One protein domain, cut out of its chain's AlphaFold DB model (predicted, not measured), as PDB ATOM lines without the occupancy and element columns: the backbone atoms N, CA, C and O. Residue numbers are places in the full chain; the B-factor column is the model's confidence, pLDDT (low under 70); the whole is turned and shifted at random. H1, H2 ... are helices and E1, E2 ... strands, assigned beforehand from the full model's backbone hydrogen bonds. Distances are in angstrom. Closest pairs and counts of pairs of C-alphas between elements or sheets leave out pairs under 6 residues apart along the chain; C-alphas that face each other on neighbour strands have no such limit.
ATOM      1  N   LYS A  14     284.490 391.150 607.365       91.19
ATOM      2  CA  LYS A  14     284.606 390.227 608.510       91.19
ATOM      3  C   LYS A  14     283.432 390.385 609.475       91.19
ATOM      4  O   LYS A  14     282.836 389.388 609.865       91.19
ATOM      5  N   GLN A  15     283.061 391.626 609.787       91.38
ATOM      6  CA  GLN A  15     281.903 391.930 610.631       91.38
ATOM      7  C   GLN A  15     280.604 391.416 610.001       91.38
ATOM      8  O   GLN A  15     279.784 390.810 610.682       91.38
ATOM      9  N   LEU A  16     280.434 391.584 608.685       89.44
ATOM     10  CA  LEU A  16     279.291 391.005 607.978       89.44
ATOM     11  C   LEU A  16     279.264 389.485 608.038       89.44
ATOM     12  O   LEU A  16     278.188 388.907 608.165       89.44
ATOM     13  N   LYS A  17     280.427 388.834 607.975       90.19
ATOM     14  CA  LYS A  17     280.509 387.381 608.100       90.19
ATOM     15  C   LYS A  17     280.062 386.914 609.481       90.19
ATOM     16  O   LYS A  17     279.289 385.970 609.574       90.19
ATOM     17  N   GLU A  18     280.492 387.597 610.538       89.44
ATOM     18  CA  GLU A  18     280.058 387.309 611.911       89.44
ATOM     19  C   GLU A  18     278.547 387.493 612.091       89.44
ATOM     20  O   GLU A  18     277.897 386.660 612.721       89.44
ATOM     21  N   ILE A  19     277.979 388.544 611.494       86.12
ATOM     22  CA  ILE A  19     276.532 388.784 611.496       86.12
ATOM     23  C   ILE A  19     275.798 387.690 610.712       86.12
ATOM     24  O   ILE A  19     274.813 387.152 611.208       86.12
ATOM     25  N   GLY A  20     276.291 387.311 609.532       85.00
ATOM     26  CA  GLY A  20     275.683 386.274 608.691       85.00
ATOM     27  C   GLY A  20     275.698 384.870 609.307       85.00
ATOM     28  O   GLY A  20     274.893 384.026 608.938       85.00
ATOM     29  N   LEU A  21     276.567 384.605 610.290       85.31
ATOM     30  CA  LEU A  21     276.513 383.365 611.081       85.31
ATOM     31  C   LEU A  21     275.358 383.348 612.093       85.31
ATOM     32  O   LEU A  21     274.975 382.284 612.570       85.31
ATOM     33  N   ARG A  22     274.840 384.524 612.462       82.69
ATOM     34  CA  ARG A  22     273.833 384.709 613.520       82.69
ATOM     35  C   ARG A  22     272.491 385.210 612.988       82.69
ATOM     36  O   ARG A  22     271.537 385.317 613.751       82.69
ATOM     37  N   SER A  23     272.425 385.546 611.704       76.12
ATOM     38  CA  SER A  23     271.286 386.182 611.051       76.12
ATOM     39  C   SER A  23     270.900 385.414 609.792       76.12
ATOM     40  O   SER A  23     271.760 384.931 609.067       76.12
ATOM     41  N   SER A  24     269.603 385.356 609.497       74.19
ATOM     42  CA  SER A  24     269.071 384.826 608.235       74.19
ATOM     43  C   SER A  24     269.054 385.857 607.098       74.19
ATOM     44  O   SER A  24     268.672 385.526 605.977       74.19
ATOM     45  N   LEU A  25     269.453 387.109 607.366       72.12
ATOM     46  CA  LEU A  25     269.462 388.192 606.374       72.12
ATOM     47  C   LEU A  25     270.538 387.990 605.298       72.12
ATOM     48  O   LEU A  25     270.336 388.351 604.138       72.12
ATOM     49  N   ILE A  26     271.683 387.422 605.681       81.19
ATOM     50  CA  ILE A  26     272.811 387.125 604.799       81.19
ATOM     51  C   ILE A  26     273.337 385.750 605.187       81.19
ATOM     52  O   ILE A  26     273.777 385.558 606.316       81.19
ATOM     53  N   ASN A  27     273.340 384.811 604.248       83.94
ATOM     54  CA  ASN A  27     273.803 383.457 604.524       83.94
ATOM     55  C   ASN A  27     275.304 383.347 604.262       83.94
ATOM     56  O   ASN A  27     275.791 383.789 603.221       83.94
ATOM     57  N   CYS A  28     276.034 382.716 605.179       83.56
ATOM     58  CA  CYS A  28     277.420 382.340 604.929       83.56
ATOM     59  C   CYS A  28     277.473 381.106 604.020       83.56
ATOM     60  O   CYS A  28     276.946 380.059 604.389       83.56
ATOM     61  N   ASP A  29     278.133 381.219 602.867       80.25
ATOM     62  CA  ASP A  29     278.347 380.111 601.930       80.25
ATOM     63  C   ASP A  29     279.837 380.024 601.564       80.25
ATOM     64  O   ASP A  29     280.361 380.725 600.690       80.25
ATOM     65  N   GLY A  30     280.564 379.217 602.340       84.00
ATOM     66  CA  GLY A  30     282.011 379.057 602.211       84.00
ATOM     67  C   GLY A  30     282.795 380.365 602.448       84.00
ATOM     68  O   GLY A  30     282.660 380.989 603.511       84.00
ATOM     69  N   PRO A  31     283.684 380.780 601.519       85.06
ATOM     70  CA  PRO A  31     284.450 382.021 601.649       85.06
ATOM     71  C   PRO A  31     283.633 383.274 601.291       85.06
ATOM     72  O   PRO A  31     284.153 384.386 601.414       85.06
ATOM     73  N   PHE A  32     282.376 383.111 600.873       89.69
ATOM     74  CA  PHE A  32     281.495 384.182 600.430       89.69
ATOM     75  C   PHE A  32     280.255 384.293 601.317       89.69
ATOM     76  O   PHE A  32     279.950 383.433 602.145       89.69
ATOM     77  N   LEU A  33     279.536 385.393 601.134       90.44
ATOM     78  CA  LEU A  33     278.234 385.644 601.726       90.44
ATOM     79  C   LEU A  33     277.200 385.746 600.601       90.44
ATOM     80  O   LEU A  33     277.500 386.278 599.534       90.44
ATOM     81  N   ILE A  34     275.985 385.253 600.823       88.88
ATOM     82  CA  ILE A  34     274.892 385.318 599.849       88.88
ATOM     83  C   ILE A  34     273.775 386.180 600.408       88.88
ATOM     84  O   ILE A  34     273.223 385.905 601.475       88.88
ATOM     85  N   GLN A  35     273.392 387.178 599.623       85.19
ATOM     86  CA  GLN A  35     272.213 387.990 599.858       85.19
ATOM     87  C   GLN A  35     271.161 387.673 598.795       85.19
ATOM     88  O   GLN A  35     271.456 387.646 597.599       85.19
ATOM     89  N   LYS A  36     269.912 387.473 599.217       81.94
ATOM     90  CA  LYS A  36     268.762 387.419 598.306       81.94
ATOM     91  C   LYS A  36     268.034 388.762 598.339       81.94
ATOM     92  O   LYS A  36     267.773 389.292 599.415       81.94
ATOM     93  N   SER A  37     267.693 389.300 597.176       73.31
ATOM     94  CA  SER A  37     266.812 390.458 597.026       73.31
ATOM     95  C   SER A  37     265.725 390.160 595.990       73.31
ATOM     96  O   SER A  37     265.728 389.104 595.356       73.31
ATOM     97  N   LYS A  38     264.786 391.096 595.801       73.88
ATOM     98  CA  LYS A  38     263.776 391.000 594.732       73.88
ATOM     99  C   LYS A  38     264.405 390.909 593.336       73.88
ATOM    100  O   LYS A  38     263.837 390.268 592.463       73.88
ATOM    101  N   ASN A  39     265.593 391.491 593.166       69.62
ATOM    102  CA  ASN A  39     266.287 391.585 591.881       69.62
ATOM    103  C   ASN A  39     267.216 390.390 591.619       69.62
ATOM    104  O   ASN A  39     267.877 390.342 590.590       69.62
ATOM    105  N   GLY A  40     267.286 389.429 592.547       74.88
ATOM    106  CA  GLY A  40     268.063 388.206 592.383       74.88
ATOM    107  C   GLY A  40     268.940 387.879 593.584       74.88
ATOM    108  O   GLY A  40     268.679 388.272 594.723       74.88
ATOM    109  N   LYS A  41     269.990 387.101 593.329       86.94
ATOM    110  CA  LYS A  41     271.000 386.748 594.328       86.94
ATOM    111  C   LYS A  41     272.246 387.590 594.086       86.94
ATOM    112  O   LYS A  41     272.677 387.742 592.949       86.94
ATOM    113  N   GLN A  42     272.822 388.113 595.159       89.25
ATOM    114  CA  GLN A  42     274.106 388.801 595.135       89.25
ATOM    115  C   GLN A  42     275.110 388.011 595.960       89.25
ATOM    116  O   GLN A  42     274.816 387.587 597.081       89.25
ATOM    117  N   ILE A  43     276.297 387.827 595.394       92.12
ATOM    118  CA  ILE A  43     277.439 387.239 596.084       92.12
ATOM    119  C   ILE A  43     278.255 388.385 596.667       92.12
ATOM    120  O   ILE A  43     278.727 389.257 595.942       92.12
ATOM    121  N   LEU A  44     278.430 388.385 597.979       92.69
ATOM    122  CA  LEU A  44     279.270 389.327 598.697       92.69
ATOM    123  C   LEU A  44     280.608 388.643 598.983       92.69
ATOM    124  O   LEU A  44     280.663 387.565 599.584       92.69
ATOM    125  N   LYS A  45     281.701 389.284 598.578       93.94
ATOM    126  CA  LYS A  45     283.069 388.816 598.826       93.94
ATOM    127  C   LYS A  45     283.934 389.922 599.415       93.94
ATOM    128  O   LYS A  45     283.614 391.104 599.289       93.94
ATOM    129  N   SER A  46     285.060 389.537 600.014       94.81
ATOM    130  CA  SER A  46     286.099 390.505 600.361       94.81
ATOM    131  C   SER A  46     286.694 391.094 599.086       94.81
ATOM    132  O   SER A  46     286.978 390.357 598.134       94.81
ATOM    133  N   SER A  47     286.891 392.411 599.070       95.00
ATOM    134  CA  SER A  47     287.511 393.083 597.937       95.00
ATOM    135  C   SER A  47     288.947 392.598 597.732       95.00
ATOM    136  O   SER A  47     289.738 392.524 598.680       95.00
ATOM    137  N   ASP A  48     289.299 392.297 596.488       95.44
ATOM    138  CA  ASP A  48     290.658 391.927 596.096       95.44
ATOM    139  C   ASP A  48     291.580 393.171 595.992       95.44
ATOM    140  O   ASP A  48     291.113 394.310 596.123       95.44
ATOM    141  N   PRO A  49     292.907 393.009 595.804       96.25
ATOM    142  CA  PRO A  49     293.822 394.148 595.723       96.25
ATOM    143  C   PRO A  49     293.505 395.140 594.596       96.25
ATOM    144  O   PRO A  49     293.704 396.345 594.776       96.25
ATOM    145  N   PHE A  50     292.999 394.661 593.456       94.81
ATOM    146  CA  PHE A  50     292.589 395.520 592.347       94.81
ATOM    147  C   PHE A  50     291.362 396.348 592.741       94.81
ATOM    148  O   PHE A  50     291.368 397.567 592.578       94.81
ATOM    149  N   GLU A  51     290.346 395.713 593.324       95.56
ATOM    150  CA  GLU A  51     289.101 396.361 593.741       95.56
ATOM    151  C   GLU A  51     289.365 397.418 594.817       95.56
ATOM    152  O   GLU A  51     288.883 398.547 594.718       95.56
ATOM    153  N   ARG A  52     290.217 397.105 595.801       95.56
ATOM    154  CA  ARG A  52     290.654 398.076 596.819       95.56
ATOM    155  C   ARG A  52     291.378 399.269 596.201       95.56
ATOM    156  O   ARG A  52     291.186 400.398 596.648       95.56
ATOM    157  N   ASN A  53     292.225 399.043 595.197       94.81
ATOM    158  CA  ASN A  53     292.936 400.120 594.509       94.81
ATOM    159  C   ASN A  53     291.963 401.004 593.713       94.81
ATOM    160  O   ASN A  53     292.005 402.226 593.835       94.81
ATOM    161  N   LEU A  54     291.037 400.396 592.966       92.88
ATOM    162  CA  LEU A  54     289.994 401.125 592.246       92.88
ATOM    163  C   LEU A  54     289.138 401.970 593.200       92.88
ATOM    164  O   LEU A  54     288.931 403.152 592.941       92.88
ATOM    165  N   PHE A  55     288.727 401.408 594.340       92.88
ATOM    166  CA  PHE A  55     287.963 402.135 595.352       92.88
ATOM    167  C   PHE A  55     288.734 403.323 595.938       92.88
ATOM    168  O   PHE A  55     288.192 404.417 596.069       92.88
ATOM    169  N   LYS A  56     290.029 403.149 596.234       92.00
ATOM    170  CA  LYS A  56     290.896 404.252 596.684       92.00
ATOM    171  C   LYS A  56     290.981 405.373 595.648       92.00
ATOM    172  O   LYS A  56     290.966 406.538 596.023       92.00
ATOM    173  N   LYS A  57     291.017 405.050 594.350       90.62
ATOM    174  CA  LYS A  57     290.984 406.061 593.275       90.62
ATOM    175  C   LYS A  57     289.661 406.831 593.216       90.62
ATOM    176  O   LYS A  57     289.633 407.923 592.652       90.62
ATOM    177  N   SER A  58     288.581 406.279 593.769       87.56
ATOM    178  CA  SER A  58     287.287 406.960 593.901       87.56
ATOM    179  C   SER A  58     287.258 407.940 595.075       87.56
ATOM    180  O   SER A  58     286.419 408.837 595.106       87.56
ATOM    181  N   GLN A  59     288.183 407.819 596.033       86.75
ATOM    182  CA  GLN A  59     288.317 408.724 597.172       86.75
ATOM    183  C   GLN A  59     289.214 409.910 596.791       86.75
ATOM    184  O   GLN A  59     290.435 409.870 596.937       86.75
ATOM    185  N   GLY A  60     288.608 410.965 596.246       77.19
ATOM    186  CA  GLY A  60     289.300 412.212 595.937       77.19
ATOM    187  C   GLY A  60     289.380 413.158 597.138       77.19
ATOM    188  O   GLY A  60     288.630 413.035 598.103       77.19
ATOM    189  N   ILE A  61     290.250 414.168 597.037       70.88
ATOM    190  CA  ILE A  61     290.395 415.239 598.045       70.88
ATOM    191  C   ILE A  61     289.072 416.000 598.248       70.88
ATOM    192  O   ILE A  61     288.749 416.402 599.361       70.88
ATOM    193  N   PHE A  62     288.290 416.166 597.178       74.38
ATOM    194  CA  PHE A  62     287.029 416.917 597.173       74.38
ATOM    195  C   PHE A  62     285.782 416.053 597.407       74.38
ATOM    196  O   PHE A  62     284.665 416.547 597.275       74.38
ATOM    197  N   GLY A  63     285.954 414.770 597.733       82.00
ATOM    198  CA  GLY A  63     284.854 413.836 597.957       82.00
ATOM    199  C   GLY A  63     284.952 412.569 597.115       82.00
ATOM    200  O   GLY A  63     285.928 412.328 596.398       82.00
ATOM    201  N   PHE A  64     283.923 411.734 597.239       85.62
ATOM    202  CA  PHE A  64     283.829 410.481 596.505       85.62
ATOM    203  C   PHE A  64     283.389 410.731 595.062       85.62
ATOM    204  O   PHE A  64     282.437 411.470 594.821       85.62
ATOM    205  N   ARG A  65     284.061 410.089 594.108       86.81
ATOM    206  CA  ARG A  65     283.671 410.076 592.699       86.81
ATOM    207  C   ARG A  65     283.589 408.641 592.214       86.81
ATOM    208  O   ARG A  65     284.591 407.932 592.235       86.81
ATOM    209  N   GLU A  66     282.414 408.250 591.741       87.00
ATOM    210  CA  GLU A  66     282.199 406.924 591.173       87.00
ATOM    211  C   GLU A  66     283.132 406.675 589.980       87.00
ATOM    212  O   GLU A  66     283.281 407.509 589.076       87.00
ATOM    213  N   ASN A  67     283.782 405.514 590.013       90.44
ATOM    214  CA  ASN A  67     284.630 405.004 588.952       90.44
ATOM    215  C   ASN A  67     284.034 403.710 588.416       90.44
ATOM    216  O   ASN A  67     283.584 402.868 589.194       90.44
ATOM    217  N   VAL A  68     284.118 403.537 587.100       91.00
ATOM    218  CA  VAL A  68     283.664 402.342 586.392       91.00
ATOM    219  C   VAL A  68     284.744 401.824 585.463       91.00
ATOM    220  O   VAL A  68     285.409 402.585 584.764       91.00
ATOM    221  N   ILE A  69     284.923 400.512 585.469       93.44
ATOM    222  CA  ILE A  69     285.803 399.782 584.567       93.44
ATOM    223  C   ILE A  69     284.989 398.668 583.922       93.44
ATOM    224  O   ILE A  69     284.296 397.914 584.602       93.44
ATOM    225  N   LEU A  70     285.127 398.538 582.608       95.06
ATOM    226  CA  LEU A  70     284.720 397.349 581.884       95.06
ATOM    227  C   LEU A  70     285.909 396.404 581.789       95.06
ATOM    228  O   LEU A  70     287.008 396.799 581.400       95.06
ATOM    229  N   ARG A  71     285.694 395.137 582.118       96.75
ATOM    230  CA  ARG A  71     286.688 394.086 581.917       96.75
ATOM    231  C   ARG A  71     286.088 393.007 581.042       96.75
ATOM    232  O   ARG A  71     285.063 392.439 581.386       96.75
ATOM    233  N   VAL A  72     286.744 392.680 579.941       97.50
ATOM    234  CA  VAL A  72     286.384 391.509 579.141       97.50
ATOM    235  C   VAL A  72     287.190 390.307 579.618       97.50
ATOM    236  O   VAL A  72     288.397 390.409 579.861       97.50
ATOM    237  N   LYS A  73     286.509 389.178 579.797       97.62
ATOM    238  CA  LYS A  73     287.099 387.884 580.139       97.62
ATOM    239  C   LYS A  73     287.024 387.001 578.908       97.62
ATOM    240  O   LYS A  73     285.950 386.848 578.330       97.62
ATOM    241  N   THR A  74     288.162 386.457 578.496       97.00
ATOM    242  CA  THR A  74     288.235 385.585 577.325       97.00
ATOM    243  C   THR A  74     288.084 384.123 577.726       97.00
ATOM    244  O   THR A  74     288.345 383.756 578.876       97.00
ATOM    245  N   THR A  75     287.676 383.268 576.790       95.69
ATOM    246  CA  THR A  75     287.577 381.814 577.023       95.69
ATOM    247  C   THR A  75     288.943 381.191 577.329       95.69
ATOM    248  O   THR A  75     289.028 380.205 578.054       95.69
ATOM    249  N   GLN A  76     290.022 381.823 576.858       94.12
ATOM    250  CA  GLN A  76     291.417 381.438 577.088       94.12
ATOM    251  C   GLN A  76     291.948 381.822 578.485       94.12
ATOM    252  O   GLN A  76     293.112 381.578 578.787       94.12
ATOM    253  N   GLY A  77     291.128 382.441 579.343       93.19
ATOM    254  CA  GLY A  77     291.522 382.824 580.704       93.19
ATOM    255  C   GLY A  77     292.231 384.178 580.813       93.19
ATOM    256  O   GLY A  77     292.679 384.551 581.897       93.19
ATOM    257  N   THR A  78     292.294 384.949 579.726       94.25
ATOM    258  CA  THR A  78     292.866 386.301 579.719       94.25
ATOM    259  C   THR A  78     291.811 387.324 580.140       94.25
ATOM    260  O   THR A  78     290.608 387.151 579.923       94.25
ATOM    261  N   SER A  79     292.249 388.432 580.737       95.31
ATOM    262  CA  SER A  79     291.397 389.604 580.944       95.31
ATOM    263  C   SER A  79     292.002 390.859 580.356       95.31
ATOM    264  O   SER A  79     293.183 391.124 580.560       95.31
ATOM    265  N   ILE A  80     291.165 391.651 579.691       95.75
ATOM    266  CA  ILE A  80     291.527 392.966 579.160       95.75
ATOM    267  C   ILE A  80     290.592 393.999 579.792       95.75
ATOM    268  O   ILE A  80     289.382 393.793 579.857       95.75
ATOM    269  N   GLU A  81     291.154 395.097 580.286       95.75
ATOM    270  CA  GLU A  81     290.413 396.158 580.976       95.75
ATOM    271  C   GLU A  81     290.283 397.402 580.093       95.75
ATOM    272  O   GLU A  81     291.151 397.702 579.263       95.75
ATOM    273  N   SER A  82     289.173 398.119 580.253       94.25
ATOM    274  CA  SER A  82     288.960 399.439 579.673       94.25
ATOM    275  C   SER A  82     289.747 400.502 580.435       94.25
ATOM    276  O   SER A  82     290.332 400.261 581.493       94.25
ATOM    277  N   ASN A  83     289.691 401.734 579.932       91.06
ATOM    278  CA  ASN A  83     290.044 402.882 580.755       91.06
ATOM    279  C   ASN A  83     289.038 403.056 581.906       91.06
ATOM    280  O   ASN A  83     287.892 402.611 581.813       91.06
ATOM    281  N   ILE A  84     289.463 403.745 582.968       88.56
ATOM    282  CA  ILE A  84     288.573 404.128 584.071       88.56
ATOM    283  C   ILE A  84     287.631 405.230 583.584       88.56
ATOM    284  O   ILE A  84     288.068 406.343 583.279       88.56
ATOM    285  N   LEU A  85     286.339 404.924 583.549       87.38
ATOM    286  CA  LEU A  85     285.260 405.871 583.308       87.38
ATOM    287  C   LEU A  85     284.891 406.539 584.635       87.38
ATOM    288  O   LEU A  85     284.758 405.862 585.651       87.38
ATOM    289  N   LYS A  86     284.750 407.867 584.647       81.75
ATOM    290  CA  LYS A  86     284.468 408.632 585.868       81.75
ATOM    291  C   LYS A  86     283.119 409.339 585.766       81.75
ATOM    292  O   LYS A  86     282.974 410.192 584.891       81.75
ATOM    293  N   GLY A  87     282.214 409.134 586.715       66.06
ATOM    294  CA  GLY A  87     280.921 409.829 586.746       66.06
ATOM    295  C   GLY A  87     279.862 409.058 587.520       66.06
ATOM    296  O   GLY A  87     280.042 407.869 587.741       66.06
ATOM    297  N   GLU A  88     278.793 409.749 587.919       60.09
ATOM    298  CA  GLU A  88     277.603 409.160 588.553       60.09
ATOM    299  C   GLU A  88     276.835 408.342 587.511       60.09
ATOM    300  O   GLU A  88     276.505 408.884 586.451       60.09
ATOM    301  N   PHE A  89     276.576 407.056 587.767       60.97
ATOM    302  CA  PHE A  89     275.979 406.134 586.783       60.97
ATOM    303  C   PHE A  89     274.447 406.204 586.665       60.97
ATOM    304  O   PHE A  89     273.824 405.322 586.082       60.97
ATOM    305  N   ASP A  90     273.853 407.324 587.073       53.00
ATOM    306  CA  ASP A  90     272.398 407.530 587.091       53.00
ATOM    307  C   ASP A  90     271.835 408.080 585.760       53.00
ATOM    308  O   ASP A  90     270.658 408.431 585.669       53.00
ATOM    309  N   SER A  91     272.660 408.213 584.708       53.72
ATOM    310  CA  SER A  91     272.267 408.884 583.457       53.72
ATOM    311  C   SER A  91     272.620 408.124 582.173       53.72
ATOM    312  O   SER A  91     273.682 407.509 582.051       53.72
ATOM    313  N   PHE A  92     271.760 408.277 581.154       54.97
ATOM    314  CA  PHE A  92     271.937 407.738 579.794       54.97
ATOM    315  C   PHE A  92     273.277 408.118 579.139       54.97
ATOM    316  O   PHE A  92     273.796 407.353 578.327       54.97
ATOM    317  N   LYS A  93     273.882 409.257 579.511       59.81
ATOM    318  CA  LYS A  93     275.178 409.703 578.962       59.81
ATOM    319  C   LYS A  93     276.315 408.718 579.242       59.81
ATOM    320  O   LYS A  93     277.266 408.644 578.469       59.81
ATOM    321  N   ASN A  94     276.224 407.944 580.322       74.38
ATOM    322  CA  ASN A  94     277.242 406.944 580.637       74.38
ATOM    323  C   ASN A  94     277.073 405.658 579.824       74.38
ATOM    324  O   ASN A  94     278.053 404.942 579.627       74.38
ATOM    325  N   MET A  95     275.871 405.387 579.303       84.56
ATOM    326  CA  MET A  95     275.623 404.209 578.473       84.56
ATOM    327  C   MET A  95     276.393 404.293 577.154       84.56
ATOM    328  O   MET A  95     277.073 403.345 576.783       84.56
ATOM    329  N   GLU A  96     276.402 405.452 576.490       86.88
ATOM    330  CA  GLU A  96     277.190 405.653 575.263       86.88
ATOM    331  C   GLU A  96     278.698 405.441 575.492       86.88
ATOM    332  O   GLU A  96     279.398 404.877 574.647       86.88
ATOM    333  N   LEU A  97     279.208 405.862 576.656       88.44
ATOM    334  CA  LEU A  97     280.601 405.634 577.041       88.44
ATOM    335  C   LEU A  97     280.885 404.146 577.268       88.44
ATOM    336  O   LEU A  97     281.897 403.652 576.767       88.44
ATOM    337  N   LEU A  98     279.996 403.432 577.968       89.56
ATOM    338  CA  LEU A  98     280.099 401.981 578.141       89.56
ATOM    339  C   LEU A  98     280.104 401.269 576.788       89.56
ATOM    340  O   LEU A  98     280.986 400.458 576.523       89.56
ATOM    341  N   GLU A  99     279.179 401.616 575.899       92.81
ATOM    342  CA  GLU A  99     279.087 401.045 574.555       92.81
ATOM    343  C   GLU A  99     280.360 401.242 573.733       92.81
ATOM    344  O   GLU A  99     280.800 400.331 573.023       92.81
ATOM    345  N   ARG A 100     280.976 402.425 573.833       93.25
ATOM    346  CA  ARG A 100     282.248 402.718 573.168       93.25
ATOM    347  C   ARG A 100     283.377 401.846 573.709       93.25
ATOM    348  O   ARG A 100     284.150 401.297 572.923       93.25
ATOM    349  N   GLU A 101     283.474 401.700 575.027       94.88
ATOM    350  CA  GLU A 101     284.486 400.841 575.644       94.88
ATOM    351  C   GLU A 101     284.242 399.355 575.336       94.88
ATOM    352  O   GLU A 101     285.202 398.641 575.059       94.88
ATOM    353  N   ILE A 102     282.985 398.896 575.276       95.62
ATOM    354  CA  ILE A 102     282.631 397.530 574.852       95.62
ATOM    355  C   ILE A 102     283.153 397.260 573.439       95.62
ATOM    356  O   ILE A 102     283.854 396.272 573.229       95.62
ATOM    357  N   ARG A 103     282.891 398.157 572.477       96.06
ATOM    358  CA  ARG A 103     283.392 398.014 571.095       96.06
ATOM    359  C   ARG A 103     284.922 398.019 571.034       96.06
ATOM    360  O   ARG A 103     285.514 397.240 570.293       96.06
ATOM    361  N   SER A 104     285.565 398.878 571.824       96.56
ATOM    362  CA  SER A 104     287.030 398.947 571.928       96.56
ATOM    363  C   SER A 104     287.626 397.642 572.467       96.56
ATOM    364  O   SER A 104     288.610 397.133 571.929       96.56
ATOM    365  N   LEU A 105     287.019 397.073 573.511       97.19
ATOM    366  CA  LEU A 105     287.431 395.799 574.094       97.19
ATOM    367  C   LEU A 105     287.175 394.623 573.152       97.19
ATOM    368  O   LEU A 105     288.071 393.799 572.988       97.19
ATOM    369  N   ASP A 106     286.015 394.569 572.497       96.31
ATOM    370  CA  ASP A 106     285.697 393.542 571.498       96.31
ATOM    371  C   ASP A 106     286.725 393.549 570.358       96.31
ATOM    372  O   ASP A 106     287.331 392.517 570.059       96.31
ATOM    373  N   PHE A 107     287.047 394.731 569.821       96.31
ATOM    374  CA  PHE A 107     288.093 394.873 568.813       96.31
ATOM    375  C   PHE A 107     289.460 394.390 569.317       96.31
ATOM    376  O   PHE A 107     290.156 393.661 568.610       96.31
ATOM    377  N   LYS A 108     289.861 394.759 570.543       96.44
ATOM    378  CA  LYS A 108     291.131 394.307 571.139       96.44
ATOM    379  C   LYS A 108     291.175 392.790 571.314       96.44
ATOM    380  O   LYS A 108     292.212 392.194 571.036       96.44
ATOM    381  N   VAL A 109     290.085 392.169 571.760       96.25
ATOM    382  CA  VAL A 109     289.985 390.713 571.928       96.25
ATOM    383  C   VAL A 109     290.125 390.012 570.578       96.25
ATOM    384  O   VAL A 109     291.019 389.182 570.412       96.25
ATOM    385  N   ARG A 110     289.338 390.430 569.579       93.94
ATOM    386  CA  ARG A 110     289.375 389.860 568.223       93.94
ATOM    387  C   ARG A 110     290.725 390.063 567.540       93.94
ATOM    388  O   ARG A 110     291.229 389.147 566.900       93.94
ATOM    389  N   LYS A 111     291.360 391.227 567.721       96.31
ATOM    390  CA  LYS A 111     292.708 391.508 567.192       96.31
ATOM    391  C   LYS A 111     293.759 390.525 567.722       96.31
ATOM    392  O   LYS A 111     294.717 390.232 567.016       96.31
ATOM    393  N   ASN A 112     293.582 390.019 568.941       94.44
ATOM    394  CA  ASN A 112     294.460 389.015 569.543       94.44
ATOM    395  C   ASN A 112     293.988 387.571 569.294       94.44
ATOM    396  O   ASN A 112     294.537 386.653 569.892       94.44
ATOM    397  N   SER A 113     293.005 387.353 568.410       95.00
ATOM    398  CA  SER A 113     292.435 386.028 568.110       95.00
ATOM    399  C   SER A 113     291.912 385.290 569.350       95.00
ATOM    400  O   SER A 113     292.034 384.073 569.460       95.00
ATOM    401  N   PHE A 114     291.359 386.037 570.305       96.25
ATOM    402  CA  PHE A 114     290.700 385.486 571.485       96.25
ATOM    403  C   PHE A 114     289.180 385.520 571.320       96.25
ATOM    404  O   PHE A 114     288.650 386.350 570.579       96.25
ATOM    405  N   ASP A 115     288.487 384.677 572.085       95.06
ATOM    406  CA  ASP A 115     287.024 384.660 572.130       95.06
ATOM    407  C   ASP A 115     286.533 385.277 573.431       95.06
ATOM    408  O   ASP A 115     287.100 385.053 574.505       95.06
ATOM    409  N   ILE A 116     285.450 386.044 573.353       96.69
ATOM    410  CA  ILE A 116     284.833 386.653 574.528       96.69
ATOM    411  C   ILE A 116     284.016 385.592 575.263       96.69
ATOM    412  O   ILE A 116     283.090 385.021 574.697       96.69
ATOM    413  N   ALA A 117     284.326 385.369 576.541       96.81
ATOM    414  CA  ALA A 117     283.480 384.572 577.422       96.81
ATOM    415  C   ALA A 117     282.357 385.434 578.015       96.81
ATOM    416  O   ALA A 117     281.191 385.055 577.974       96.81
ATOM    417  N   TYR A 118     282.706 386.591 578.584       97.06
ATOM    418  CA  TYR A 118     281.750 387.546 579.152       97.06
ATOM    419  C   TYR A 118     282.409 388.907 579.415       97.06
ATOM    420  O   TYR A 118     283.638 389.034 579.442       97.06
ATOM    421  N   PHE A 119     281.581 389.919 579.664       97.56
ATOM    422  CA  PHE A 119     282.005 391.225 580.164       97.56
ATOM    423  C   PHE A 119     281.701 391.360 581.661       97.56
ATOM    424  O   PHE A 119     280.705 390.843 582.156       97.56
ATOM    425  N   GLU A 120     282.555 392.069 582.391       96.06
ATOM    426  CA  GLU A 120     282.318 392.533 583.757       96.06
ATOM    427  C   GLU A 120     282.167 394.055 583.736       96.06
ATOM    428  O   GLU A 120     283.069 394.752 583.265       96.06
ATOM    429  N   ILE A 121     281.065 394.569 584.278       94.00
ATOM    430  CA  ILE A 121     280.900 395.985 584.612       94.00
ATOM    431  C   ILE A 121     281.240 396.132 586.092       94.00
ATOM    432  O   ILE A 121     280.550 395.584 586.954       94.00
ATOM    433  N   ILE A 122     282.334 396.829 586.388       93.94
ATOM    434  CA  ILE A 122     282.858 396.999 587.742       93.94
ATOM    435  C   ILE A 122     282.727 398.469 588.114       93.94
ATOM    436  O   ILE A 122     283.372 399.302 587.487       93.94
ATOM    437  N   HIS A 123     281.936 398.790 589.133       91.88
ATOM    438  CA  HIS A 123     281.727 400.163 589.596       91.88
ATOM    439  C   HIS A 123     281.939 400.321 591.101       91.88
ATOM    440  O   HIS A 123     281.850 399.355 591.858       91.88
ATOM    441  N   THR A 124     282.269 401.534 591.540       91.62
ATOM    442  CA  THR A 124     282.469 401.861 592.960       91.62
ATOM    443  C   THR A 124     281.299 402.667 593.504       91.62
ATOM    444  O   THR A 124     280.971 403.677 592.892       91.62
ATOM    445  N   HIS A 125     280.785 402.319 594.683       87.69
ATOM    446  CA  HIS A 125     279.699 403.045 595.358       87.69
ATOM    447  C   HIS A 125     280.185 403.804 596.593       87.69
ATOM    448  O   HIS A 125     281.012 403.278 597.337       87.69
ATOM    449  N   PRO A 126     279.654 405.001 596.894       84.56
ATOM    450  CA  PRO A 126     279.995 405.715 598.126       84.56
ATOM    451  C   PRO A 126     279.406 405.039 599.372       84.56
ATOM    452  O   PRO A 126     279.884 405.252 600.490       84.56
ATOM    453  N   THR A 127     278.349 404.246 599.199       82.25
ATOM    454  CA  THR A 127     277.559 403.641 600.269       82.25
ATOM    455  C   THR A 127     277.993 402.203 600.537       82.25
ATOM    456  O   THR A 127     278.009 401.339 599.665       82.25
ATOM    457  N   GLY A 128     278.384 401.945 601.785       79.25
ATOM    458  CA  GLY A 128     278.719 400.608 602.274       79.25
ATOM    459  C   GLY A 128     277.507 399.867 602.826       79.25
ATOM    460  O   GLY A 128     276.376 400.350 602.774       79.25
ATOM    461  N   CYS A 129     277.766 398.710 603.428       84.38
ATOM    462  CA  CYS A 129     276.796 398.080 604.313       84.38
ATOM    463  C   CYS A 129     276.860 398.723 605.703       84.38
ATOM    464  O   CYS A 129     277.951 398.971 606.213       84.38
ATOM    465  N   TYR A 130     275.718 398.964 606.341       83.31
ATOM    466  CA  TYR A 130     275.662 399.503 607.703       83.31
ATOM    467  C   TYR A 130     274.436 398.990 608.452       83.31
ATOM    468  O   TYR A 130     273.404 398.694 607.850       83.31
ATOM    469  N   LEU A 131     274.547 398.912 609.778       79.81
ATOM    470  CA  LEU A 131     273.389 398.710 610.645       79.81
ATOM    471  C   LEU A 131     272.640 400.031 610.801       79.81
ATOM    472  O   LEU A 131     273.238 401.075 611.081       79.81
ATOM    473  N   GLN A 132     271.331 399.973 610.619       78.06
ATOM    474  CA  GLN A 132     270.404 401.042 610.940       78.06
ATOM    475  C   GLN A 132     269.393 400.505 611.948       78.06
ATOM    476  O   GLN A 132     268.924 399.381 611.819       78.06
ATOM    477  N   ARG A 133     269.055 401.316 612.946       71.00
ATOM    478  CA  ARG A 133     267.933 401.025 613.832       71.00
ATOM    479  C   ARG A 133     266.667 401.598 613.207       71.00
ATOM    480  O   ARG A 133     266.646 402.790 612.895       71.00
ATOM    481  N   ASP A 134     265.680 400.744 612.991       74.50
ATOM    482  CA  ASP A 134     264.346 401.094 612.514       74.50
ATOM    483  C   ASP A 134     263.362 400.712 613.625       74.50
ATOM    484  O   ASP A 134     263.094 399.532 613.854       74.50
ATOM    485  N   ASP A 135     262.954 401.709 614.411       78.31
ATOM    486  CA  ASP A 135     262.201 401.554 615.661       78.31
ATOM    487  C   ASP A 135     262.839 400.547 616.654       78.31
ATOM    488  O   ASP A 135     263.875 400.827 617.279       78.31
ATOM    489  N   GLU A 136     262.226 399.370 616.814       78.88
ATOM    490  CA  GLU A 136     262.678 398.283 617.697       78.88
ATOM    491  C   GLU A 136     263.628 397.287 617.012       78.88
ATOM    492  O   GLU A 136     264.229 396.453 617.691       78.88
ATOM    493  N   TYR A 137     263.812 397.383 615.693       73.69
ATOM    494  CA  TYR A 137     264.574 396.413 614.909       73.69
ATOM    495  C   TYR A 137     265.930 396.964 614.459       73.69
ATOM    496  O   TYR A 137     266.084 398.134 614.105       73.69
ATOM    497  N   GLU A 138     266.936 396.091 614.426       70.62
ATOM    498  CA  GLU A 138     268.184 396.349 613.709       70.62
ATOM    499  C   GLU A 138     268.052 395.848 612.269       70.62
ATOM    500  O   GLU A 138     267.854 394.659 612.017       70.62
ATOM    501  N   VAL A 139     268.178 396.762 611.311       77.38
ATOM    502  CA  VAL A 139     268.105 396.480 609.879       77.38
ATOM    503  C   VAL A 139     269.485 396.655 609.260       77.38
ATOM    504  O   VAL A 139     270.137 397.693 609.396       77.38
ATOM    505  N   ILE A 140     269.929 395.637 608.527       78.81
ATOM    506  CA  ILE A 140     271.132 395.723 607.700       78.81
ATOM    507  C   ILE A 140     270.754 396.431 606.399       78.81
ATOM    508  O   ILE A 140     270.028 395.886 605.569       78.81
ATOM    509  N   SER A 141     271.260 397.646 606.216       78.44
ATOM    510  CA  SER A 141     271.109 398.393 604.969       78.44
ATOM    511  C   SER A 141     272.289 398.110 604.045       78.44
ATOM    512  O   SER A 141     273.447 398.209 604.459       78.44
ATOM    513  N   LEU A 142     271.991 397.776 602.790       74.38
ATOM    514  CA  LEU A 142     272.955 397.272 601.812       74.38
ATOM    515  C   LEU A 142     273.058 398.252 600.639       74.38
ATOM    516  O   LEU A 142     272.047 398.617 600.050       74.38
ATOM    517  N   GLY A 143     274.281 398.676 600.319       70.75
ATOM    518  CA  GLY A 143     274.599 399.576 599.199       70.75
ATOM    519  C   GLY A 143     275.138 398.843 597.968       70.75
ATOM    520  O   GLY A 143     276.075 399.328 597.348       70.75
ATOM    521  N   GLY A 144     274.643 397.626 597.709       81.31
ATOM    522  CA  GLY A 144     275.111 396.758 596.622       81.31
ATOM    523  C   GLY A 144     274.496 397.085 595.257       81.31
ATOM    524  O   GLY A 144     274.129 398.223 594.987       81.31
ATOM    525  N   LEU A 145     274.354 396.067 594.403       87.38
ATOM    526  CA  LEU A 145     273.791 396.227 593.057       87.38
ATOM    527  C   LEU A 145     272.311 396.627 593.115       87.38
ATOM    528  O   LEU A 145     271.499 395.951 593.763       87.38
ATOM    529  N   SER A 146     271.980 397.703 592.407       85.06
ATOM    530  CA  SER A 146     270.642 398.276 592.275       85.06
ATOM    531  C   SER A 146     269.867 397.665 591.104       85.06
ATOM    532  O   SER A 146     270.425 396.978 590.254       85.06
ATOM    533  N   GLU A 147     268.559 397.919 591.035       85.06
ATOM    534  CA  GLU A 147     267.733 397.527 589.881       85.06
ATOM    535  C   GLU A 147     268.231 398.150 588.569       85.06
ATOM    536  O   GLU A 147     268.290 397.466 587.548       85.06
ATOM    537  N   ALA A 148     268.670 399.411 588.616       84.06
ATOM    538  CA  ALA A 148     269.215 400.117 587.461       84.06
ATOM    539  C   ALA A 148     270.459 399.414 586.893       84.06
ATOM    540  O   ALA A 148     270.595 399.305 585.674       84.06
ATOM    541  N   ASP A 149     271.314 398.860 587.759       86.56
ATOM    542  CA  ASP A 149     272.498 398.106 587.332       86.56
ATOM    543  C   ASP A 149     272.109 396.852 586.540       86.56
ATOM    544  O   ASP A 149     272.660 396.588 585.469       86.56
ATOM    545  N   TYR A 150     271.117 396.099 587.030       88.69
ATOM    546  CA  TYR A 150     270.603 394.919 586.329       88.69
ATOM    547  C   TYR A 150     269.933 395.284 585.006       88.69
ATOM    548  O   TYR A 150     270.173 394.618 584.001       88.69
ATOM    549  N   MET A 151     269.144 396.359 584.970       88.62
ATOM    550  CA  MET A 151     268.528 396.836 583.730       88.62
ATOM    551  C   MET A 151     269.581 397.233 582.688       88.62
ATOM    552  O   MET A 151     269.457 396.862 581.521       88.62
ATOM    553  N   ALA A 152     270.645 397.926 583.104       86.88
ATOM    554  CA  ALA A 152     271.761 398.284 582.235       86.88
ATOM    555  C   ALA A 152     272.483 397.040 581.686       86.88
ATOM    556  O   ALA A 152     272.739 396.955 580.484       86.88
ATOM    557  N   ALA A 153     272.775 396.055 582.540       90.25
ATOM    558  CA  ALA A 153     273.404 394.804 582.116       90.25
ATOM    559  C   ALA A 153     272.526 394.002 581.147       90.25
ATOM    560  O   ALA A 153     273.039 393.474 580.158       90.25
ATOM    561  N   ASN A 154     271.216 393.931 581.397       90.88
ATOM    562  CA  ASN A 154     270.269 393.240 580.522       90.88
ATOM    563  C   ASN A 154     270.197 393.914 579.150       90.88
ATOM    564  O   ASN A 154     270.373 393.241 578.138       90.88
ATOM    565  N   TYR A 155     270.065 395.244 579.116       91.75
ATOM    566  CA  TYR A 155     270.092 396.021 577.874       91.75
ATOM    567  C   TYR A 155     271.360 395.753 577.048       91.75
ATOM    568  O   TYR A 155     271.292 395.486 575.847       91.75
ATOM    569  N   LEU A 156     272.532 395.794 577.689       93.06
ATOM    570  CA  LEU A 156     273.805 395.530 577.019       93.06
ATOM    571  C   LEU A 156     273.909 394.075 576.541       93.06
ATOM    572  O   LEU A 156     274.431 393.825 575.453       93.06
ATOM    573  N   SER A 157     273.384 393.127 577.319       94.06
ATOM    574  CA  SER A 157     273.368 391.712 576.944       94.06
ATOM    575  C   SER A 157     272.524 391.473 575.695       94.06
ATOM    576  O   SER A 157     272.994 390.839 574.753       94.06
ATOM    577  N   GLU A 158     271.317 392.038 575.647       94.75
ATOM    578  CA  GLU A 158     270.419 391.953 574.489       94.75
ATOM    579  C   GLU A 158     271.027 392.611 573.247       94.75
ATOM    580  O   GLU A 158     270.990 392.046 572.155       94.75
ATOM    581  N   LYS A 159     271.635 393.791 573.409       95.25
ATOM    582  CA  LYS A 159     272.188 394.566 572.295       95.25
ATOM    583  C   LYS A 159     273.431 393.937 571.664       95.25
ATOM    584  O   LYS A 159     273.600 394.021 570.450       95.25
ATOM    585  N   TYR A 160     274.324 393.369 572.476       94.62
ATOM    586  CA  TYR A 160     275.621 392.862 572.010       94.62
ATOM    587  C   TYR A 160     275.704 391.334 571.928       94.62
ATOM    588  O   TYR A 160     276.680 390.821 571.387       94.62
ATOM    589  N   GLY A 161     274.715 390.605 572.451       94.12
ATOM    590  CA  GLY A 161     274.711 389.140 572.453       94.12
ATOM    591  C   GLY A 161     275.762 388.515 573.377       94.12
ATOM    592  O   GLY A 161     276.124 387.354 573.196       94.12
ATOM    593  N   TYR A 162     276.265 389.267 574.361       94.88
ATOM    594  CA  TYR A 162     277.233 388.789 575.349       94.88
ATOM    595  C   TYR A 162     276.627 388.770 576.745       94.88
ATOM    596  O   TYR A 162     275.757 389.569 577.067       94.88
ATOM    597  N   HIS A 163     277.131 387.897 577.611       94.06
ATOM    598  CA  HIS A 163     276.767 387.926 579.021       94.06
ATOM    599  C   HIS A 163     277.521 389.044 579.758       94.06
ATOM    600  O   HIS A 163     278.745 389.167 579.622       94.06
ATOM    601  N   PHE A 164     276.803 389.825 580.568       94.69
ATOM    602  CA  PHE A 164     277.367 390.871 581.422       94.69
ATOM    603  C   PHE A 164     277.216 390.508 582.900       94.69
ATOM    604  O   PHE A 164     276.112 390.296 583.395       94.69
ATOM    605  N   LYS A 165     278.342 390.479 583.615       94.81
ATOM    606  CA  LYS A 165     278.400 390.341 585.073       94.81
ATOM    607  C   LYS A 165     278.602 391.704 585.710       94.81
ATOM    608  O   LYS A 165     279.386 392.513 585.218       94.81
ATOM    609  N   LEU A 166     277.953 391.937 586.838       93.38
ATOM    610  CA  LEU A 166     278.034 393.192 587.573       93.38
ATOM    611  C   LEU A 166     278.878 393.024 588.834       93.38
ATOM    612  O   LEU A 166     278.791 391.995 589.511       93.38
ATOM    613  N   LYS A 167     279.675 394.044 589.169       94.50
ATOM    614  CA  LYS A 167     280.435 394.116 590.421       94.50
ATOM    615  C   LYS A 167     280.394 395.509 591.036       94.50
ATOM    616  O   LYS A 167     281.016 396.410 590.486       94.50
ATOM    617  N   ALA A 168     279.782 395.650 592.208       93.00
ATOM    618  CA  ALA A 168     279.788 396.870 593.018       93.00
ATOM    619  C   ALA A 168     280.839 396.785 594.128       93.00
ATOM    620  O   ALA A 168     280.758 395.920 594.997       93.00
ATOM    621  N   ILE A 169     281.828 397.679 594.106       93.88
ATOM    622  CA  ILE A 169     282.851 397.808 595.149       93.88
ATOM    623  C   ILE A 169     282.419 398.903 596.119       93.88
ATOM    624  O   ILE A 169     282.300 400.069 595.739       93.88
ATOM    625  N   CYS A 170     282.234 398.533 597.379       92.38
ATOM    626  CA  CYS A 170     281.686 399.408 598.406       92.38
ATOM    627  C   CYS A 170     282.690 399.588 599.565       92.38
ATOM    628  O   CYS A 170     283.633 398.798 599.716       92.38
ATOM    629  N   PRO A 171     282.496 400.601 600.431       90.88
ATOM    630  CA  PRO A 171     283.216 400.718 601.694       90.88
ATOM    631  C   PRO A 171     283.183 399.428 602.528       90.88
ATOM    632  O   PRO A 171     282.240 398.643 602.439       90.88
ATOM    633  N   GLY A 172     284.187 399.243 603.391       91.12
ATOM    634  CA  GLY A 172     284.285 398.061 604.258       91.12
ATOM    635  C   GLY A 172     284.980 396.855 603.614       91.12
ATOM    636  O   GLY A 172     284.928 395.755 604.163       91.12
ATOM    637  N   GLU A 173     285.655 397.054 602.477       93.75
ATOM    638  CA  GLU A 173     286.317 395.989 601.702       93.75
ATOM    639  C   GLU A 173     285.338 394.897 601.251       93.75
ATOM    640  O   GLU A 173     285.641 393.703 601.328       93.75
ATOM    641  N   ILE A 174     284.151 395.318 600.811       94.06
ATOM    642  CA  ILE A 174     283.079 394.440 600.351       94.06
ATOM    643  C   ILE A 174     282.847 394.692 598.868       94.06
ATOM    644  O   ILE A 174     282.684 395.832 598.432       94.06
ATOM    645  N   THR A 175     282.769 393.607 598.107       94.69
ATOM    646  CA  THR A 175     282.351 393.642 596.711       94.69
ATOM    647  C   THR A 175     281.119 392.772 596.524       94.69
ATOM    648  O   THR A 175     281.140 391.588 596.861       94.69
ATOM    649  N   TYR A 176     280.063 393.361 595.970       93.44
ATOM    650  CA  TYR A 176     278.854 392.668 595.541       93.44
ATOM    651  C   TYR A 176     279.041 392.218 594.100       93.44
ATOM    652  O   TYR A 176     279.532 392.982 593.274       93.44
ATOM    653  N   CYS A 177     278.667 390.988 593.790       93.50
ATOM    654  CA  CYS A 177     278.703 390.417 592.452       93.50
ATOM    655  C   CYS A 177     277.306 389.915 592.089       93.50
ATOM    656  O   CYS A 177     276.637 389.308 592.932       93.50
ATOM    657  N   SER A 178     276.882 390.129 590.844       91.31
ATOM    658  CA  SER A 178     275.704 389.445 590.305       91.31
ATOM    659  C   SER A 178     275.948 387.934 590.339       91.31
ATOM    660  O   SER A 178     277.031 387.491 589.938       91.31
ATOM    661  N   ALA A 179     274.978 387.170 590.843       78.94
ATOM    662  CA  ALA A 179     275.017 385.708 590.809       78.94
ATOM    663  C   ALA A 179     274.749 385.153 589.405       78.94
ATOM    664  O   ALA A 179     274.009 385.812 588.642       78.94
TER     665      ALA A 179
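AT A GLANCE: This is residues 14 to 179 of the 179 residues of an uncharacterized protein of Halobacteriovorax marinus (strain ATCC BAA-682 / DSM 15412 / SJ) (UniProt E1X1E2). A strongly twisted sheet of eight strands makes the core, in three layers with H3 and H4 over one face and H2 over the other. H1 sits by the E1 end, and the hairpin E7-E8 is an arm at one end of the longest axis. The printed part has 166 residues with four named helices and ten named strands, in the order H1 E1 E2 E3 H2 E4 E5 H3 E6 E7 E8 H4 E9 E10. The sheet is mixed, in the order E1, E2, E3, E10, E9, E6, E4, E5; the class is mixed, helices and strands. It is compact, radius of gyration of the C-alphas 16.8 A, and only just elongated, with spans of 57 by 38 by 28 A.

HOW THE PARTS SIT: Begin at H1, residues 14 to 20, on the sheet at a height of 8.9 A; its closest C-alphas to E1, residues 27 to 29, are those of Gly 20 and Asn 27, 5.4 A. E1, E2, residues 32 to 37, and E3, residues 40 to 46, form a meander, each strand the antiparallel neighbour of the one before; look for N 27 and O 34 at 3.0 A, and N 35 and O 42 at 2.9 A, within hydrogen-bond range. Next comes E10, residues 174 to 178, antiparallel to E3, with N 43 and O 177 at 2.9 A, and in a hairpin with E9, residues 164 to 170, with N 168 and O 176 at 2.9 A. E6, residues 116 to 124, is parallel to E9, with N 121 and O 165 at 2.8 A, and antiparallel to E4, residues 67 to 74, with N 71 and O 120 at 2.9 A. E4 and E5, residues 79 to 81, form a hairpin, with N 72 and O 80 at 2.9 A. H2, residues 49 to 58, is only just over E9 and E6, with 3 C-alphas on each; Glu 51 and Ile 169 have its closest C-alphas to E9, 6.6 A. On the opposite face is H3, residues 93 to 111, closest to E4 at the C-alphas of Leu 105 and Val 72, 6.7 A. E5, H3 and E6 form a split strand-helix-strand unit, two strands running the same way with E4 between them; its crossover is right-handed. H4, residues 147 to 160, is on the same face as H3; its closest C-alphas to E9 are those of Ala 153 and Phe 164, 5.6 A. E7, residues 130 to 134, and E8, residues 137 to 141, form a hairpin, with N 132 and O 139 at 2.8 A. Each O i to N i+4 pair is within range in H1, H2 and H4, and 14 of 15 in H3.

IN THESE COORDINATES: Find C-alpha 14 at (284.606, 390.227, 608.510), where H1 begins. H3 runs 27.9 A from C-alpha 93 at (275.178, 409.703, 578.962), and E6 measures 24.0 A. E10 ends at C-alpha 178, (275.704, 389.445, 590.305).

THE WHOLE: The farthest C-alphas, those of Lys 111 and Glu 136, are 59.1 A apart. The printed part has no cut, and E5 to H3 is the long link. Confidence is under 70 at residue 39 and residues 87 to 93.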